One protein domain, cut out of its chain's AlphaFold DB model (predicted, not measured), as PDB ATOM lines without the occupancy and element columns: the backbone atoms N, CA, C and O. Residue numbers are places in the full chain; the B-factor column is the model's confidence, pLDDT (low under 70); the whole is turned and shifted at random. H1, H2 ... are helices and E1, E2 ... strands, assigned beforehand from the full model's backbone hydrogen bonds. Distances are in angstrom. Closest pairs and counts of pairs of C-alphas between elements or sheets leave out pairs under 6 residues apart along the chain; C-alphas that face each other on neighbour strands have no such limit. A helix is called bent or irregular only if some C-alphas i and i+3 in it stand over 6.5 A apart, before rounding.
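AT A GLANCE: This is residues 4 to 136 of the 246 residues of an uncharacterized protein of Gammaproteobacteria bacterium (UniProt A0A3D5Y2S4). One broad, twisted sheet of seven strands curls round the short helix H2, with H3 beside H2 on that same face; the longer helix H5 covers the opposite face, running along E6 and E7, which makes three layers. H1 at the start of the printed part and H4 in the connection from E5 to H5 lie off the sheet, far from the middle. The printed part has 133 residues, in the order H1 E1 E2 H2 H3 E3 E4 E5 H4 H5 E6 E7; the class is mixed, helices and strands. The sheet's order is E1 E2 E6 E7 E5 E4 E3, antiparallel throughout. The whole is compact, with a radius of gyration of the C-alphas of 15.0 A and spans of 49 by 35 by 29 A.

HOW THE PARTS SIT: Start at the hairpin of E6, residues 115 to 123, and E7, residues 126 to 135, where N 119 and O 131 are 2.8 A apart, within hydrogen-bond range. Beside E6 look for E2, residues 22 to 27, with N 25 and O 118 at 2.9 A, and then the edge strand E1, residues 14 to 19, with N 17 and O 24 at 2.9 A. Beside E7 comes E5, residues 70 to 77, with N 75 and O 132 at 2.9 A; then E4, residues 60 to 67, with N 63 and O 74 at 2.9 A; then the edge strand E3, residues 52 to 56, with N 54 and O 62 at 3.0 A. E3 E4 E5 form a meander, each strand the antiparallel neighbour of the one before. H5, residues 94 to 107, is over E6 and E7 at a height over the sheet of 9.9 A, at 15 degrees to E6 on the local plane; its closest C-alphas to E7 are Ala 95 and Ile 132, 4.9 A. H4, residues 85 to 88, is not on the sheet. E5, H4, H5 and E6 form a split strand-helix-strand unit, two strands running the same way with E7 between them, and its crossover is right-handed. On the opposite face to H5 are H2, residues 33 to 40, and H3, residues 42 to 47, close but not clearly touching and about perpendicular at 84 degrees; their closest C-alphas are Val 38 and Ala 45, 5.8 A. Every O i to N i+4 pair is within hydrogen-bond range in H2 and in H1, residues 4 to 12; the count is 1 of 2 in H3 and 8 of 10 in H5, and H4 is too short for one.

IN THESE COORDINATES: Find C-alpha 4 at (28.965, 24.579, -54.001), where H1 begins; it runs 12.6 A and is only just not on the sheet, with 4 pairs of C-alphas within 10 A. H5 runs 20.4 A from C-alpha 94 at (20.528, 7.969, -27.665), and is only just irregular: C-alphas 100 and 103 are 6.7 A apart. E7, the longest strand, runs 28.5 A to C-alpha 135 at (32.562, 7.488, -39.867).

THE WHOLE: Look to Glu 4 and Trp 83 for the two C-alphas farthest apart, 49.5 A. The printed part has no cut and no long link. Confidence is under 70 at residues 4 to 11 and 80 to 91; the mean pLDDT of the printed part is 86.8.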
ATOM      1  N   GLU A   4      28.595  24.795 -55.402       48.84
ATOM      2  CA  GLU A   4      28.965  24.579 -54.001       48.84
ATOM      3  C   GLU A   4      27.762  24.678 -53.044       48.84
ATOM      4  O   GLU A   4      27.640  23.900 -52.098       48.84
ATOM      5  N   SER A   5      26.807  25.572 -53.330       50.53
ATOM      6  CA  SER A   5      25.567  25.692 -52.555       50.53
ATOM      7  C   SER A   5      24.598  24.550 -52.856       50.53
ATOM      8  O   SER A   5      23.895  24.111 -51.948       50.53
ATOM      9  N   ALA A   6      24.551  24.065 -54.099       44.19
ATOM     10  CA  ALA A   6      23.742  22.905 -54.466       44.19
ATOM     11  C   ALA A   6      24.321  21.611 -53.865       44.19
ATOM     12  O   ALA A   6      23.579  20.804 -53.311       44.19
ATOM     13  N   TYR A   7      25.648  21.456 -53.884       49.22
ATOM     14  CA  TYR A   7      26.350  20.318 -53.291       49.22
ATOM     15  C   TYR A   7      26.227  20.295 -51.761       49.22
ATOM     16  O   TYR A   7      25.965  19.244 -51.183       49.22
ATOM     17  N   ALA A   8      26.339  21.449 -51.092       53.28
ATOM     18  CA  ALA A   8      26.130  21.552 -49.646       53.28
ATOM     19  C   ALA A   8      24.690  21.192 -49.234       53.28
ATOM     20  O   ALA A   8      24.505  20.488 -48.239       53.28
ATOM     21  N   LEU A   9      23.685  21.612 -50.010       52.19
ATOM     22  CA  LEU A   9      22.279  21.263 -49.777       52.19
ATOM     23  C   LEU A   9      22.026  19.758 -49.976       52.19
ATOM     24  O   LEU A   9      21.543  19.111 -49.052       52.19
ATOM     25  N   LEU A  10      22.475  19.183 -51.098       50.75
ATOM     26  CA  LEU A  10      22.386  17.738 -51.371       50.75
ATOM     27  C   LEU A  10      23.149  16.896 -50.337       50.75
ATOM     28  O   LEU A  10      22.762  15.772 -50.016       50.75
ATOM     29  N   SER A  11      24.236  17.437 -49.778       59.53
ATOM     30  CA  SER A  11      25.004  16.751 -48.741       59.53
ATOM     31  C   SER A  11      24.219  16.586 -47.438       59.53
ATOM     32  O   SER A  11      24.489  15.639 -46.701       59.53
ATOM     33  N   ALA A  12      23.255  17.464 -47.147       72.31
ATOM     34  CA  ALA A  12      22.489  17.476 -45.904       72.31
ATOM     35  C   ALA A  12      21.096  16.835 -46.026       72.31
ATOM     36  O   ALA A  12      20.425  16.680 -45.000       72.31
ATOM     37  N   ASP A  13      20.681  16.440 -47.233       89.19
ATOM     38  CA  ASP A  13      19.416  15.742 -47.456       89.19
ATOM     39  C   ASP A  13      19.368  14.440 -46.654       89.19
ATOM     40  O   ASP A  13      20.351  13.699 -46.546       89.19
ATOM     41  N   VAL A  14      18.218  14.188 -46.027       92.06
ATOM     42  CA  VAL A  14      18.000  13.032 -45.157       92.06
ATOM     43  C   VAL A  14      17.029  12.082 -45.830       92.06
ATOM     44  O   VAL A  14      15.873  12.428 -46.075       92.06
ATOM     45  N   THR A  15      17.477  10.853 -46.045       93.31
ATOM     46  CA  THR A  15      16.632   9.759 -46.506       93.31
ATOM     47  C   THR A  15      16.069   9.007 -45.300       93.31
ATOM     48  O   THR A  15      16.802   8.688 -44.360       93.31
ATOM     49  N   ILE A  16      14.766   8.713 -45.323       92.88
ATOM     50  CA  ILE A  16      14.073   7.950 -44.277       92.88
ATOM     51  C   ILE A  16      13.461   6.695 -44.894       92.88
ATOM     52  O   ILE A  16      12.696   6.779 -45.853       92.88
ATOM     53  N   HIS A  17      13.768   5.539 -44.315       92.31
ATOM     54  CA  HIS A  17      13.201   4.249 -44.695       92.31
ATOM     55  C   HIS A  17      12.555   3.577 -43.486       92.31
ATOM     56  O   HIS A  17      12.988   3.744 -42.346       92.31
ATOM     57  N   HIS A  18      11.531   2.772 -43.745       91.81
ATOM     58  CA  HIS A  18      10.892   1.935 -42.739       91.81
ATOM     59  C   HIS A  18      10.982   0.476 -43.170       91.81
ATOM     60  O   HIS A  18      10.657   0.150 -44.309       91.81
ATOM     61  N   GLN A  19      11.405  -0.391 -42.252       91.12
ATOM     62  CA  GLN A  19      11.451  -1.835 -42.457       91.12
ATOM     63  C   GLN A  19      11.042  -2.530 -41.163       91.12
ATOM     64  O   GLN A  19      11.694  -2.368 -40.132       91.12
ATOM     65  N   ASP A  20       9.950  -3.287 -41.207       91.31
ATOM     66  CA  ASP A  20       9.364  -3.970 -40.053       91.31
ATOM     67  C   ASP A  20       9.187  -3.044 -38.833       91.31
ATOM     68  O   ASP A  20       8.321  -2.171 -38.789       91.31
ATOM     69  N   ARG A  21      10.026  -3.245 -37.814       93.06
ATOM     70  CA  ARG A  21      10.039  -2.513 -36.544       93.06
ATOM     71  C   ARG A  21      11.061  -1.380 -36.524       93.06
ATOM     72  O   ARG A  21      11.192  -0.712 -35.499       93.06
ATOM     73  N   LEU A  22      11.804  -1.182 -37.606       95.44
ATOM     74  CA  LEU A  22      12.911  -0.243 -37.707       95.44
ATOM     75  C   LEU A  22      12.507   0.986 -38.525       95.44
ATOM     76  O   LEU A  22      11.924   0.884 -39.603       95.44
ATOM     77  N   ALA A  23      12.852   2.160 -38.008       95.75
ATOM     78  CA  ALA A  23      12.923   3.396 -38.776       95.75
ATOM     79  C   ALA A  23      14.400   3.751 -38.964       95.75
ATOM     80  O   ALA A  23      15.133   3.867 -37.979       95.75
ATOM     81  N   LEU A  24      14.822   3.884 -40.214       96.44
ATOM     82  CA  LEU A  24      16.191   4.126 -40.636       96.44
ATOM     83  C   LEU A  24      16.264   5.553 -41.174       96.44
ATOM     84  O   LEU A  24      15.448   5.927 -42.015       96.44
ATOM     85  N   CYS A  25      17.246   6.329 -40.735       96.81
ATOM     86  CA  CYS A  25      17.497   7.669 -41.257       96.81
ATOM     87  C   CYS A  25      18.984   7.815 -41.572       96.81
ATOM     88  O   CYS A  25      19.812   7.497 -40.722       96.81
ATOM     89  N   PHE A  26      19.337   8.327 -42.743       96.94
ATOM     90  CA  PHE A  26      20.733   8.555 -43.126       96.94
ATOM     91  C   PHE A  26      20.849   9.733 -44.087       96.94
ATOM     92  O   PHE A  26      19.869  10.115 -44.723       96.94
ATOM     93  N   PHE A  27      22.035  10.336 -44.177       95.00
ATOM     94  CA  PHE A  27      22.253  11.407 -45.147       95.00
ATOM     95  C   PHE A  27      22.387  10.824 -46.552       95.00
ATOM     96  O   PHE A  27      23.150   9.878 -46.751       95.00
ATOM     97  N   SER A  28      21.704  11.419 -47.529       93.38
ATOM     98  CA  SER A  28      21.639  10.924 -48.909       93.38
ATOM     99  C   SER A  28      23.020  10.826 -49.571       93.38
ATOM    100  O   SER A  28      23.242   9.949 -50.398       93.38
ATOM    101  N   ARG A  29      23.999  11.632 -49.133       92.50
ATOM    102  CA  ARG A  29      25.404  11.538 -49.575       92.50
ATOM    103  C   ARG A  29      26.100  10.202 -49.270       92.50
ATOM    104  O   ARG A  29      27.143   9.928 -49.854       92.50
ATOM    105  N   TYR A  30      25.580   9.410 -48.331       94.31
ATOM    106  CA  TYR A  30      26.107   8.081 -48.000       94.31
ATOM    107  C   TYR A  30      25.272   6.946 -48.587       94.31
ATOM    108  O   TYR A  30      25.556   5.786 -48.304       94.31
ATOM    109  N   ASP A  31      24.223   7.258 -49.347       94.81
ATOM    110  CA  ASP A  31      23.299   6.248 -49.833       94.81
ATOM    111  C   ASP A  31      24.010   5.219 -50.722       94.81
ATOM    112  O   ASP A  31      24.566   5.545 -51.770       94.81
ATOM    113  N   SER A  32      23.986   3.962 -50.286       95.75
ATOM    114  CA  SER A  32      24.521   2.823 -51.021       95.75
ATOM    115  C   SER A  32      23.724   1.560 -50.685       95.75
ATOM    116  O   SER A  32      23.108   1.478 -49.612       95.75
ATOM    117  N   PRO A  33      23.728   0.534 -51.559       96.19
ATOM    118  CA  PRO A  33      23.108  -0.752 -51.246       96.19
ATOM    119  C   PRO A  33      23.630  -1.360 -49.935       96.19
ATOM    120  O   PRO A  33      22.840  -1.874 -49.144       96.19
ATOM    121  N   MET A  34      24.936  -1.233 -49.670       96.31
ATOM    122  CA  MET A  34      25.573  -1.740 -48.451       96.31
ATOM    123  C   MET A  34      25.127  -0.973 -47.207       96.31
ATOM    124  O   MET A  34      24.757  -1.600 -46.215       96.31
ATOM    125  N   LEU A  35      25.058   0.366 -47.262       96.94
ATOM    126  CA  LEU A  35      24.537   1.161 -46.146       96.94
ATOM    127  C   LEU A  35      23.097   0.759 -45.810       96.94
ATOM    128  O   LEU A  35      22.771   0.531 -44.642       96.94
ATOM    129  N   ARG A  36      22.229   0.664 -46.826       96.31
ATOM    130  CA  ARG A  36      20.824   0.275 -46.634       96.31
ATOM    131  C   ARG A  36      20.721  -1.099 -45.975       96.31
ATOM    132  O   ARG A  36      19.956  -1.246 -45.026       96.31
ATOM    133  N   GLN A  37      21.522  -2.070 -46.419       95.56
ATOM    134  CA  GLN A  37      21.569  -3.412 -45.836       95.56
ATOM    135  C   GLN A  37      22.036  -3.395 -44.372       95.56
ATOM    136  O   GLN A  37      21.382  -3.992 -43.517       95.56
ATOM    137  N   VAL A  38      23.117  -2.671 -44.058       96.69
ATOM    138  CA  VAL A  38      23.642  -2.537 -42.687       96.69
ATOM    139  C   VAL A  38      22.597  -1.933 -41.745       96.69
ATOM    140  O   VAL A  38      22.403  -2.423 -40.633       96.69
ATOM    141  N   LEU A  39      21.903  -0.876 -42.173       96.88
ATOM    142  CA  LEU A  39      20.890  -0.216 -41.346       96.88
ATOM    143  C   LEU A  39      19.589  -1.035 -41.231       96.88
ATOM    144  O   LEU A  39      18.897  -0.926 -40.218       96.88
ATOM    145  N   ALA A  40      19.266  -1.855 -42.234       96.25
ATOM    146  CA  ALA A  40      18.133  -2.782 -42.225       96.25
ATOM    147  C   ALA A  40      18.358  -3.994 -41.310       96.25
ATOM    148  O   ALA A  40      17.413  -4.485 -40.690       96.25
ATOM    149  N   HIS A  41      19.611  -4.435 -41.172       95.94
ATOM    150  CA  HIS A  41      20.011  -5.601 -40.379       95.94
ATOM    151  C   HIS A  41      21.062  -5.233 -39.311       95.94
ATOM    152  O   HIS A  41      22.166  -5.782 -39.282       95.94
ATOM    153  N   PRO A  42      20.748  -4.301 -38.390       95.12
ATOM    154  CA  PRO A  42      21.764  -3.639 -37.576       95.12
ATOM    155  C   PRO A  42      22.385  -4.538 -36.495       95.12
ATOM    156  O   PRO A  42      23.498  -4.285 -36.038       95.12
ATOM    157  N   ASP A  43      21.673  -5.576 -36.047       94.69
ATOM    158  CA  ASP A  43      22.242  -6.573 -35.135       94.69
ATOM    159  C   ASP A  43      23.157  -7.563 -35.865       94.69
ATOM    160  O   ASP A  43      24.113  -8.035 -35.253       94.69
ATOM    161  N   ASP A  44      22.884  -7.869 -37.136       95.12
ATOM    162  CA  ASP A  44      23.684  -8.811 -37.923       95.12
ATOM    163  C   ASP A  44      25.029  -8.177 -38.273       95.12
ATOM    164  O   ASP A  44      26.064  -8.779 -38.013       95.12
ATOM    165  N   ALA A  45      25.034  -6.902 -38.678       94.44
ATOM    166  CA  ALA A  45      26.264  -6.142 -38.913       94.44
ATOM    167  C   ALA A  45      27.198  -6.082 -37.683       94.44
ATOM    168  O   ALA A  45      28.412  -6.029 -37.828       94.44
ATOM    169  N   LEU A  46      26.651  -6.094 -36.460       93.81
ATOM    170  CA  LEU A  46      27.450  -6.105 -35.224       93.81
ATOM    171  C   LEU A  46      27.912  -7.503 -34.791       93.81
ATOM    172  O   LEU A  46      28.760  -7.597 -33.905       93.81
ATOM    173  N   LYS A  47      27.322  -8.564 -35.348       93.81
ATOM    174  CA  LYS A  47      27.694  -9.968 -35.104       93.81
ATOM    175  C   LYS A  47      28.535 -10.558 -36.231       93.81
ATOM    176  O   LYS A  47      28.996 -11.688 -36.089       93.81
ATOM    177  N   ASP A  48      28.667  -9.829 -37.332       93.31
ATOM    178  CA  ASP A  48      29.468 -10.222 -38.474       93.31
ATOM    179  C   ASP A  48      30.902 -10.569 -38.020       93.31
ATOM    180  O   ASP A  48      31.462  -9.830 -37.203       93.31
ATOM    181  N   PRO A  49      31.493 -11.684 -38.485       90.94
ATOM    182  CA  PRO A  49      32.865 -12.054 -38.143       90.94
ATOM    183  C   PRO A  49      33.911 -10.976 -38.460       90.94
ATOM    184  O   PRO A  49      34.916 -10.897 -37.754       90.94
ATOM    185  N   ASP A  50      33.664 -10.134 -39.466       91.25
ATOM    186  CA  ASP A  50      34.563  -9.050 -39.874       91.25
ATOM    187  C   ASP A  50      34.349  -7.760 -39.051       91.25
ATOM    188  O   ASP A  50      35.059  -6.764 -39.229       91.25
ATOM    189  N   CYS A  51      33.383  -7.752 -38.123       94.38
ATOM    190  CA  CYS A  51      33.166  -6.657 -37.181       94.38
ATOM    191  C   CYS A  51      34.208  -6.690 -36.052       94.38
ATOM    192  O   CYS A  51      34.226  -7.583 -35.200       94.38
ATOM    193  N   GLU A  52      35.027  -5.644 -35.964       94.88
ATOM    194  CA  GLU A  52      35.947  -5.453 -34.844       94.88
ATOM    195  C   GLU A  52      35.173  -4.912 -33.631       94.88
ATOM    196  O   GLU A  52      34.903  -3.712 -33.511       94.88
ATOM    197  N   VAL A  53      34.778  -5.796 -32.713       93.50
ATOM    198  CA  VAL A  53      34.027  -5.405 -31.512       93.50
ATOM    199  C   VAL A  53      34.939  -4.688 -30.516       93.50
ATOM    200  O   VAL A  53      35.711  -5.307 -29.789       93.50
ATOM    201  N   LEU A  54      34.777  -3.368 -30.410       89.00
ATOM    202  CA  LEU A  54      35.501  -2.532 -29.448       89.00
ATOM    203  C   LEU A  54      34.955  -2.676 -28.024       89.00
ATOM    204  O   LEU A  54      35.685  -2.566 -27.039       89.00
ATOM    205  N   LYS A  55      33.634  -2.840 -27.895       89.50
ATOM    206  CA  LYS A  55      32.958  -2.899 -26.597       89.50
ATOM    207  C   LYS A  55      31.643  -3.653 -26.703       89.50
ATOM    208  O   LYS A  55      30.807  -3.324 -27.536       89.50
ATOM    209  N   SER A  56      31.383  -4.568 -25.776       89.12
ATOM    210  CA  SER A  56      30.065  -5.187 -25.631       89.12
ATOM    211  C   SER A  56      29.694  -5.292 -24.158       89.12
ATOM    212  O   SER A  56      30.255  -6.092 -23.418       89.12
ATOM    213  N   ASP A  57      28.766  -4.445 -23.712       85.88
ATOM    214  CA  ASP A  57      28.205  -4.499 -22.365       85.88
ATOM    215  C   ASP A  57      26.670  -4.502 -22.396       85.88
ATOM    216  O   ASP A  57      26.025  -4.354 -23.435       85.88
ATOM    217  N   ARG A  58      26.050  -4.646 -21.220       81.19
ATOM    218  CA  ARG A  58      24.586  -4.718 -21.089       81.19
ATOM    219  C   ARG A  58      23.858  -3.494 -21.666       81.19
ATOM    220  O   ARG A  58      22.674  -3.566 -21.982       81.19
ATOM    221  N   THR A  59      24.527  -2.352 -21.759       81.94
ATOM    222  CA  THR A  59      23.930  -1.058 -22.108       81.94
ATOM    223  C   THR A  59      24.263  -0.593 -23.517       81.94
ATOM    224  O   THR A  59      23.482   0.162 -24.100       81.94
ATOM    225  N   THR A  60      25.404  -1.022 -24.047       90.81
ATOM    226  CA  THR A  60      25.960  -0.583 -25.321       90.81
ATOM    227  C   THR A  60      26.795  -1.683 -25.957       90.81
ATOM    228  O   THR A  60      27.599  -2.318 -25.278       90.81
ATOM    229  N   THR A  61      26.662  -1.830 -27.269       94.38
ATOM    230  CA  THR A  61      27.600  -2.593 -28.099       94.38
ATOM    231  C   THR A  61      28.190  -1.633 -29.122       94.38
ATOM    232  O   THR A  61      27.449  -0.838 -29.693       94.38
ATOM    233  N   VAL A  62      29.503  -1.660 -29.306       95.44
ATOM    234  CA  VAL A  62      30.255  -0.816 -30.235       95.44
ATOM    235  C   VAL A  62      31.161  -1.726 -31.044       95.44
ATOM    236  O   VAL A  62      31.949  -2.469 -30.457       95.44
ATOM    237  N   GLY A  63      31.053  -1.647 -32.363       96.81
ATOM    238  CA  GLY A  63      31.934  -2.339 -33.293       96.81
ATOM    239  C   GLY A  63      32.401  -1.411 -34.405       96.81
ATOM    240  O   GLY A  63      31.751  -0.397 -34.682       96.81
ATOM    241  N   VAL A  64      33.531  -1.746 -35.017       97.56
ATOM    242  CA  VAL A  64      33.971  -1.144 -36.275       97.56
ATOM    243  C   VAL A  64      33.611  -2.098 -37.401       97.56
ATOM    244  O   VAL A  64      34.029  -3.251 -37.395       97.56
ATOM    245  N   ILE A  65      32.838  -1.602 -38.359       97.12
ATOM    246  CA  ILE A  65      32.450  -2.336 -39.565       97.12
ATOM    247  C   ILE A  65      33.065  -1.664 -40.787       97.12
ATOM    248  O   ILE A  65      33.351  -0.461 -40.762       97.12
ATOM    249  N   SER A  66      33.252  -2.431 -41.857       96.50
ATOM    250  CA  SER A  66      33.810  -1.922 -43.108       96.50
ATOM    251  C   SER A  66      32.905  -2.281 -44.276       96.50
ATOM    252  O   SER A  66      32.513  -3.430 -44.427       96.50
ATOM    253  N   PHE A  67      32.581  -1.294 -45.104       95.12
ATOM    254  CA  PHE A  67      31.869  -1.486 -46.366       95.12
ATOM    255  C   PHE A  67      32.196  -0.320 -47.303       95.12
ATOM    256  O   PHE A  67      32.660   0.729 -46.851       95.12
ATOM    257  N   ASP A  68      32.021  -0.510 -48.612       93.69
ATOM    258  CA  ASP A  68      32.343   0.492 -49.643       93.69
ATOM    259  C   ASP A  68      33.770   1.081 -49.512       93.69
ATOM    260  O   ASP A  68      34.010   2.264 -49.759       93.69
ATOM    261  N   GLY A  69      34.731   0.261 -49.063       93.44
ATOM    262  CA  GLY A  69      36.129   0.662 -48.855       93.44
ATOM    263  C   GLY A  69      36.362   1.645 -47.697       93.44
ATOM    264  O   GLY A  69      37.445   2.217 -47.592       93.44
ATOM    265  N   ARG A  70      35.367   1.865 -46.829       95.62
ATOM    266  CA  ARG A  70      35.432   2.785 -45.685       95.62
ATOM    267  C   ARG A  70      35.182   2.046 -44.375       95.62
ATOM    268  O   ARG A  70      34.523   1.010 -44.349       95.62
ATOM    269  N   ARG A  71      35.698   2.606 -43.279       97.25
ATOM    270  CA  ARG A  71      35.486   2.106 -41.914       97.25
ATOM    271  C   ARG A  71      34.474   2.982 -41.187       97.25
ATOM    272  O   ARG A  71      34.528   4.209 -41.272       97.25
ATOM    273  N   PHE A  72      33.606   2.349 -40.413       97.94
ATOM    274  CA  PHE A  72      32.552   3.015 -39.658       97.94
ATOM    275  C   PHE A  72      32.482   2.482 -38.237       97.94
ATOM    276  O   PHE A  72      32.654   1.290 -38.002       97.94
ATOM    277  N   VAL A  73      32.177   3.360 -37.285       97.69
ATOM    278  CA  VAL A  73      31.828   2.963 -35.920       97.69
ATOM    279  C   VAL A  73      30.325   2.775 -35.859       97.69
ATOM    280  O   VAL A  73      29.565   3.726 -36.060       97.69
ATOM    281  N   PHE A  74      29.895   1.560 -35.529       97.69
ATOM    282  CA  PHE A  74      28.494   1.236 -35.333       97.69
ATOM    283  C   PHE A  74      28.216   0.947 -33.862       97.69
ATOM    284  O   PHE A  74      28.831   0.080 -33.238       97.69
ATOM    285  N   LYS A  75      27.298   1.717 -33.273       96.62
ATOM    286  CA  LYS A  75      26.996   1.652 -31.842       96.62
ATOM    287  C   LYS A  75      25.520   1.383 -31.612       96.62
ATOM    288  O   LYS A  75      24.673   2.200 -31.959       96.62
ATOM    289  N   ARG A  76      25.223   0.264 -30.951       96.19
ATOM    290  CA  ARG A  76      23.897  -0.097 -30.441       96.19
ATOM    291  C   ARG A  76      23.722   0.400 -29.015       96.19
ATOM    292  O   ARG A  76      24.566   0.156 -28.152       96.19
ATOM    293  N   TYR A  77      22.570   0.993 -28.740       93.19
ATOM    294  CA  TYR A  77      22.113   1.355 -27.405       93.19
ATOM    295  C   TYR A  77      20.956   0.453 -26.981       93.19
ATOM    296  O   TYR A  77      19.897   0.448 -27.611       93.19
ATOM    297  N   ASN A  78      21.144  -0.261 -25.871       86.00
ATOM    298  CA  ASN A  78      20.104  -1.098 -25.285       86.00
ATOM    299  C   ASN A  78      19.227  -0.277 -24.336       86.00
ATOM    300  O   ASN A  78      19.711   0.554 -23.556       86.00
ATOM    301  N   THR A  79      17.926  -0.544 -24.344       71.81
ATOM    302  CA  THR A  79      16.984   0.071 -23.408       71.81
ATOM    303  C   THR A  79      17.253  -0.461 -21.996       71.81
ATOM    304  O   THR A  79      17.126  -1.656 -21.740       71.81
ATOM    305  N   LYS A  80      17.636   0.397 -21.035       57.75
ATOM    306  CA  LYS A  80      17.668  -0.010 -19.615       57.75
ATOM    307  C   LYS A  80      16.232  -0.216 -19.112       57.75
ATOM    308  O   LYS A  80      15.374   0.628 -19.369       57.75
ATOM    309  N   ASN A  81      16.024  -1.305 -18.367       51.78
ATOM    310  CA  ASN A  81      14.734  -1.817 -17.898       51.78
ATOM    311  C   ASN A  81      13.701  -0.763 -17.433       51.78
ATOM    312  O   ASN A  81      13.970   0.323 -16.898       51.78
ATOM    313  N   THR A  82      12.471  -1.157 -17.710       52.47
ATOM    314  CA  THR A  82      11.159  -0.543 -17.551       52.47
ATOM    315  C   THR A  82      10.788  -0.273 -16.091       52.47
ATOM    316  O   THR A  82      10.524  -1.212 -15.358       52.47
ATOM    317  N   TRP A  83      10.726   1.005 -15.689       45.38
ATOM    318  CA  TRP A  83       9.782   1.498 -14.660       45.38
ATOM    319  C   TRP A  83       9.619   3.033 -14.689       45.38
ATOM    320  O   TRP A  83       8.555   3.551 -14.389       45.38
ATOM    321  N   HIS A  84      10.588   3.786 -15.235       46.91
ATOM    322  CA  HIS A  84      10.392   5.205 -15.611       46.91
ATOM    323  C   HIS A  84       9.829   5.387 -17.043       46.91
ATOM    324  O   HIS A  84      10.085   6.403 -17.689       46.91
ATOM    325  N   ALA A  85       9.141   4.379 -17.591       41.88
ATOM    326  CA  ALA A  85       8.819   4.252 -19.019       41.88
ATOM    327  C   ALA A  85       7.972   5.411 -19.587       41.88
ATOM    328  O   ALA A  85       8.274   5.891 -20.677       41.88
ATOM    329  N   LEU A  86       7.011   5.948 -18.827       45.06
ATOM    330  CA  LEU A  86       6.131   7.023 -19.306       45.06
ATOM    331  C   LEU A  86       6.845   8.385 -19.415       45.06
ATOM    332  O   LEU A  86       6.669   9.110 -20.387       45.06
ATOM    333  N   ARG A  87       7.745   8.703 -18.472       44.66
ATOM    334  CA  ARG A  87       8.537   9.953 -18.489       44.66
ATOM    335  C   ARG A  87       9.709   9.897 -19.482       44.66
ATOM    336  O   ARG A  87      10.258  10.931 -19.848       44.66
ATOM    337  N   ARG A  88      10.097   8.688 -19.914       48.38
ATOM    338  CA  ARG A  88      11.174   8.428 -20.887       48.38
ATOM    339  C   ARG A  88      10.689   8.312 -22.330       48.38
ATOM    340  O   ARG A  88      11.499   8.560 -23.213       48.38
ATOM    341  N   ALA A  89       9.412   8.012 -22.575       47.69
ATOM    342  CA  ALA A  89       8.847   7.974 -23.928       47.69
ATOM    343  C   ALA A  89       8.989   9.316 -24.682       47.69
ATOM    344  O   ALA A  89       9.043   9.331 -25.909       47.69
ATOM    345  N   LEU A  90       9.127  10.427 -23.945       49.47
ATOM    346  CA  LEU A  90       9.366  11.775 -24.477       49.47
ATOM    347  C   LEU A  90      10.852  12.127 -24.655       49.47
ATOM    348  O   LEU A  90      11.175  13.131 -25.288       49.47
ATOM    349  N   ARG A  91      11.780  11.344 -24.089       64.81
ATOM    350  CA  ARG A  91      13.215  11.612 -24.236       64.81
ATOM    351  C   ARG A  91      13.676  11.063 -25.584       64.81
ATOM    352  O   ARG A  91      13.343   9.935 -25.949       64.81
ATOM    353  N   ARG A  92      14.450  11.864 -26.320       74.12
ATOM    354  CA  ARG A  92      15.109  11.426 -27.560       74.12
ATOM    355  C   ARG A  92      15.886  10.136 -27.311       74.12
ATOM    356  O   ARG A  92      16.472   9.964 -26.234       74.12
ATOM    357  N   ALA A  93      15.875   9.236 -28.288       83.94
ATOM    358  CA  ALA A  93      16.733   8.062 -28.219       83.94
ATOM    359  C   ALA A  93      18.205   8.491 -28.231       83.94
ATOM    360  O   ALA A  93      18.546   9.586 -28.672       83.94
ATOM    361  N   ARG A  94      19.097   7.637 -27.732       90.44
ATOM    362  CA  ARG A  94      20.528   7.969 -27.665       90.44
ATOM    363  C   ARG A  94      21.129   8.193 -29.048       90.44
ATOM    364  O   ARG A  94      21.795   9.201 -29.254       90.44
ATOM    365  N   ALA A  95      20.811   7.320 -30.002       94.06
ATOM    366  CA  ALA A  95      21.237   7.496 -31.385       94.06
ATOM    367  C   ALA A  95      20.634   8.755 -32.030       94.06
ATOM    368  O   ALA A  95      21.350   9.519 -32.665       94.06
ATOM    369  N   GLU A  96      19.349   9.027 -31.779       93.44
ATOM    370  CA  GLU A  96      18.676  10.264 -32.204       93.44
ATOM    371  C   GLU A  96      19.375  11.510 -31.635       93.44
ATOM    372  O   GLU A  96      19.463  12.546 -32.293       93.44
ATOM    373  N   ASN A  97      19.889  11.434 -30.406       92.88
ATOM    374  CA  ASN A  97      20.636  12.528 -29.799       92.88
ATOM    375  C   ASN A  97      21.957  12.774 -30.537       92.88
ATOM    376  O   ASN A  97      22.224  13.910 -30.920       92.88
ATOM    377  N   CYS A  98      22.728  11.716 -30.808       95.38
ATOM    378  CA  CYS A  98      23.956  11.807 -31.601       95.38
ATOM    379  C   CYS A  98      23.692  12.392 -32.994       95.38
ATOM    380  O   CYS A  98      24.369  13.337 -33.391       95.38
ATOM    381  N   TRP A  99      22.669  11.882 -33.688       96.06
ATOM    382  CA  TRP A  99      22.240  12.355 -35.005       96.06
ATOM    383  C   TRP A  99      21.959  13.861 -35.028       96.06
ATOM    384  O   TRP A  99      22.410  14.570 -35.920       96.06
ATOM    385  N   ASN A 100      21.251  14.366 -34.015       94.44
ATOM    386  CA  ASN A 100      20.882  15.778 -33.944       94.44
ATOM    387  C   ASN A 100      22.042  16.691 -33.518       94.44
ATOM    388  O   ASN A 100      22.093  17.849 -33.932       94.44
ATOM    389  N   PHE A 101      22.933  16.219 -32.642       95.94
ATOM    390  CA  PHE A 101      23.997  17.062 -32.096       95.94
ATOM    391  C   PHE A 101      25.270  17.061 -32.935       95.94
ATOM    392  O   PHE A 101      25.926  18.097 -32.948       95.94
ATOM    393  N   ALA A 102      25.608  15.988 -33.655       95.88
ATOM    394  CA  ALA A 102      26.855  15.965 -34.421       95.88
ATOM    395  C   ALA A 102      26.929  17.092 -35.470       95.88
ATOM    396  O   ALA A 102      27.858  17.894 -35.378       95.88
ATOM    397  N   PRO A 103      25.934  17.281 -36.368       94.44
ATOM    398  CA  PRO A 103      25.979  18.371 -37.344       94.44
ATOM    399  C   PRO A 103      25.977  19.750 -36.678       94.44
ATOM    400  O   PRO A 103      26.649  20.672 -37.132       94.44
ATOM    401  N   ARG A 104      25.256  19.891 -35.557       95.44
ATOM    402  CA  ARG A 104      25.215  21.141 -34.792       95.44
ATOM    403  C   ARG A 104      26.573  21.483 -34.188       95.44
ATOM    404  O   ARG A 104      26.951  22.646 -34.215       95.44
ATOM    405  N   LEU A 105      27.293  20.509 -33.633       96.75
ATOM    406  CA  LEU A 105      28.640  20.731 -33.109       96.75
ATOM    407  C   LEU A 105      29.616  21.078 -34.237       96.75
ATOM    408  O   LEU A 105      30.357  22.048 -34.098       96.75
ATOM    409  N   THR A 106      29.542  20.380 -35.374       95.44
ATOM    410  CA  THR A 106      30.350  20.701 -36.560       95.44
ATOM    411  C   THR A 106      30.119  22.139 -37.032       95.44
ATOM    412  O   THR A 106      31.084  22.861 -37.266       95.44
ATOM    413  N   ALA A 107      28.864  22.598 -37.091       94.31
ATOM    414  CA  ALA A 107      28.527  23.975 -37.463       94.31
ATOM    415  C   ALA A 107      29.042  25.032 -36.463       94.31
ATOM    416  O   ALA A 107      29.227  26.187 -36.832       94.31
ATOM    417  N   LEU A 108      29.299  24.643 -35.210       95.81
ATOM    418  CA  LEU A 108      29.929  25.487 -34.187       95.81
ATOM    419  C   LEU A 108      31.467  25.418 -34.214       95.81
ATOM    420  O   LEU A 108      32.120  25.938 -33.312       95.81
ATOM    421  N   GLY A 109      32.058  24.741 -35.202       95.94
ATOM    422  CA  GLY A 109      33.504  24.533 -35.286       95.94
ATOM    423  C   GLY A 109      34.049  23.515 -34.279       95.94
ATOM    424  O   GLY A 109      35.259  23.448 -34.071       95.94
ATOM    425  N   ILE A 110      33.187  22.714 -33.643       97.44
ATOM    426  CA  ILE A 110      33.600  21.624 -32.755       97.44
ATOM    427  C   ILE A 110      33.721  20.344 -33.584       97.44
ATOM    428  O   ILE A 110      32.727  19.809 -34.079       97.44
ATOM    429  N   ALA A 111      34.944  19.827 -33.706       96.88
ATOM    430  CA  ALA A 111      35.197  18.582 -34.416       96.88
ATOM    431  C   ALA A 111      34.564  17.383 -33.687       96.88
ATOM    432  O   ALA A 111      34.738  17.191 -32.479       96.88
ATOM    433  N   THR A 112      33.842  16.555 -34.438       97.06
ATOM    434  CA  THR A 112      33.217  15.317 -33.963       97.06
ATOM    435  C   THR A 112      33.187  14.280 -35.085       97.06
ATOM    436  O   THR A 112      33.386  14.631 -36.247       97.06
ATOM    437  N   ALA A 113      32.953  13.010 -34.748       95.31
ATOM    438  CA  ALA A 113      32.803  11.956 -35.745       95.31
ATOM    439  C   ALA A 113      31.573  12.236 -36.638       95.31
ATOM    440  O   ALA A 113      30.466  12.375 -36.102       95.31
ATOM    441  N   PRO A 114      31.732  12.299 -37.974       94.75
ATOM    442  CA  PRO A 114      30.612  12.491 -38.887       94.75
ATOM    443  C   PRO A 114      29.561  11.395 -38.716       94.75
ATOM    444  O   PRO A 114      29.865  10.205 -38.816       94.75
ATOM    445  N   VAL A 115      28.313  11.787 -38.456       96.25
ATOM    446  CA  VAL A 115      27.191  10.842 -38.414       96.25
ATOM    447  C   VAL A 115      26.750  10.515 -39.838       96.25
ATOM    448  O   VAL A 115      26.579  11.408 -40.669       96.25
ATOM    449  N   VAL A 116      26.574   9.223 -40.102       97.19
ATOM    450  CA  VAL A 116      26.184   8.671 -41.405       97.19
ATOM    451  C   VAL A 116      24.686   8.407 -41.426       97.19
ATOM    452  O   VAL A 116      23.970   8.863 -42.316       97.19
ATOM    453  N   GLY A 117      24.207   7.719 -40.391       97.25
ATOM    454  CA  GLY A 117      22.810   7.359 -40.231       97.25
ATOM    455  C   GLY A 117      22.527   6.776 -38.856       97.25
ATOM    456  O   GLY A 117      23.434   6.473 -38.083       97.25
ATOM    457  N   TRP A 118      21.253   6.627 -38.533       97.56
ATOM    458  CA  TRP A 118      20.795   6.036 -37.289       97.56
ATOM    459  C   TRP A 118      19.533   5.204 -37.506       97.56
ATOM    460  O   TRP A 118      18.791   5.393 -38.469       97.56
ATOM    461  N   VAL A 119      19.297   4.274 -36.584       97.38
ATOM    462  CA  VAL A 119      18.159   3.355 -36.612       97.38
ATOM    463  C   VAL A 119      17.418   3.422 -35.284       97.38
ATOM    464  O   VAL A 119      18.032   3.383 -34.213       97.38
ATOM    465  N   GLN A 120      16.092   3.482 -35.342       95.75
ATOM    466  CA  GLN A 120      15.197   3.355 -34.197       95.75
ATOM    467  C   GLN A 120      14.370   2.079 -34.309       95.75
ATOM    468  O   GLN A 120      13.555   1.960 -35.216       95.75
ATOM    469  N   GLU A 121      14.466   1.189 -33.322       94.44
ATOM    470  CA  GLU A 121      13.527   0.073 -33.183       94.44
ATOM    471  C   GLU A 121      12.295   0.494 -32.381       94.44
ATOM    472  O   GLU A 121      12.399   1.173 -31.350       94.44
ATOM    473  N   ARG A 122      11.121   0.046 -32.825       90.69
ATOM    474  CA  ARG A 122       9.854   0.183 -32.113       90.69
ATOM    475  C   ARG A 122       9.199  -1.175 -31.910       90.69
ATOM    476  O   ARG A 122       8.964  -1.912 -32.859       90.69
ATOM    477  N   ILE A 123       8.846  -1.484 -30.668       87.69
ATOM    478  CA  ILE A 123       8.103  -2.698 -30.312       87.69
ATOM    479  C   ILE A 123       6.762  -2.248 -29.740       87.69
ATOM    480  O   ILE A 123       6.736  -1.455 -28.800       87.69
ATOM    481  N   ALA A 124       5.656  -2.700 -30.342       85.62
ATOM    482  CA  ALA A 124       4.299  -2.264 -29.990       85.62
ATOM    483  C   ALA A 124       4.152  -0.721 -29.930       85.62
ATOM    484  O   ALA A 124       3.571  -0.166 -29.005       85.62
ATOM    485  N   GLY A 125       4.760  -0.012 -30.892       80.56
ATOM    486  CA  GLY A 125       4.742   1.457 -30.987       80.56
ATOM    487  C   GLY A 125       5.731   2.199 -30.072       80.56
ATOM    488  O   GLY A 125       6.046   3.368 -30.322       80.56
ATOM    489  N   LEU A 126       6.298   1.533 -29.063       82.31
ATOM    490  CA  LEU A 126       7.219   2.131 -28.094       82.31
ATOM    491  C   LEU A 126       8.672   2.075 -28.580       82.31
ATOM    492  O   LEU A 126       9.113   1.053 -29.103       82.31
ATOM    493  N   LYS A 127       9.435   3.162 -28.370       85.69
ATOM    494  CA  LYS A 127      10.882   3.197 -28.651       85.69
ATOM    495  C   LYS A 127      11.600   2.128 -27.811       85.69
ATOM    496  O   LYS A 127      11.480   2.120 -26.586       85.69
ATOM    497  N   SER A 128      12.349   1.259 -28.484       88.31
ATOM    498  CA  SER A 128      13.180   0.202 -27.904       88.31
ATOM    499  C   SER A 128      14.662   0.561 -28.112       88.31
ATOM    500  O   SER A 128      15.095   1.647 -27.716       88.31
ATOM    501  N   ARG A 129      15.440  -0.326 -28.736       92.94
ATOM    502  CA  ARG A 129      16.851  -0.142 -29.059       92.94
ATOM    503  C   ARG A 129      17.027   0.929 -30.132       92.94
ATOM    504  O   ARG A 129      16.108   1.263 -30.880       92.94
ATOM    505  N   SER A 130      18.228   1.480 -30.195       95.69
ATOM    506  CA  SER A 130      18.602   2.421 -31.250       95.69
ATOM    507  C   SER A 130      20.065   2.239 -31.618       95.69
ATOM    508  O   SER A 130      20.858   1.875 -30.748       95.69
ATOM    509  N   TRP A 131      20.422   2.527 -32.864       97.56
ATOM    510  CA  TRP A 131      21.779   2.390 -33.381       97.56
ATOM    511  C   TRP A 131      22.219   3.687 -34.044       97.56
ATOM    512  O   TRP A 131      21.404   4.343 -34.685       97.56
ATOM    513  N   ILE A 132      23.486   4.054 -33.890       97.88
ATOM    514  CA  ILE A 132      24.114   5.179 -34.590       97.88
ATOM    515  C   ILE A 132      25.312   4.656 -35.374       97.88
ATOM    516  O   ILE A 132      26.120   3.903 -34.826       97.88
ATOM    517  N   LEU A 133      25.406   5.056 -36.637       98.31
ATOM    518  CA  LEU A 133      26.531   4.797 -37.519       98.31
ATOM    519  C   LEU A 133      27.272   6.112 -37.759       98.31
ATOM    520  O   LEU A 133      26.677   7.093 -38.217       98.31
ATOM    521  N   CYS A 134      28.563   6.125 -37.454       98.00
ATOM    522  CA  CYS A 134      29.451   7.252 -37.706       98.00
ATOM    523  C   CYS A 134      30.632   6.803 -38.561       98.00
ATOM    524  O   CYS A 134      31.035   5.642 -38.503       98.00
ATOM    525  N   GLU A 135      31.237   7.728 -39.298       97.19
ATOM    526  CA  GLU A 135      32.562   7.488 -39.867       97.19
ATOM    527  C   GLU A 135      33.566   7.159 -38.758       97.19
ATOM    528  O   GLU A 135      33.521   7.719 -37.655       97.19
ATOM    529  N   HIS A 136      34.471   6.223 -39.042       96.88
ATOM    530  CA  HIS A 136      35.535   5.881 -38.114       96.88
ATOM    531  C   HIS A 136      36.617   6.964 -38.126       96.88
ATOM    532  O   HIS A 136      37.307   7.165 -39.125       96.88
TER     533      HIS A 136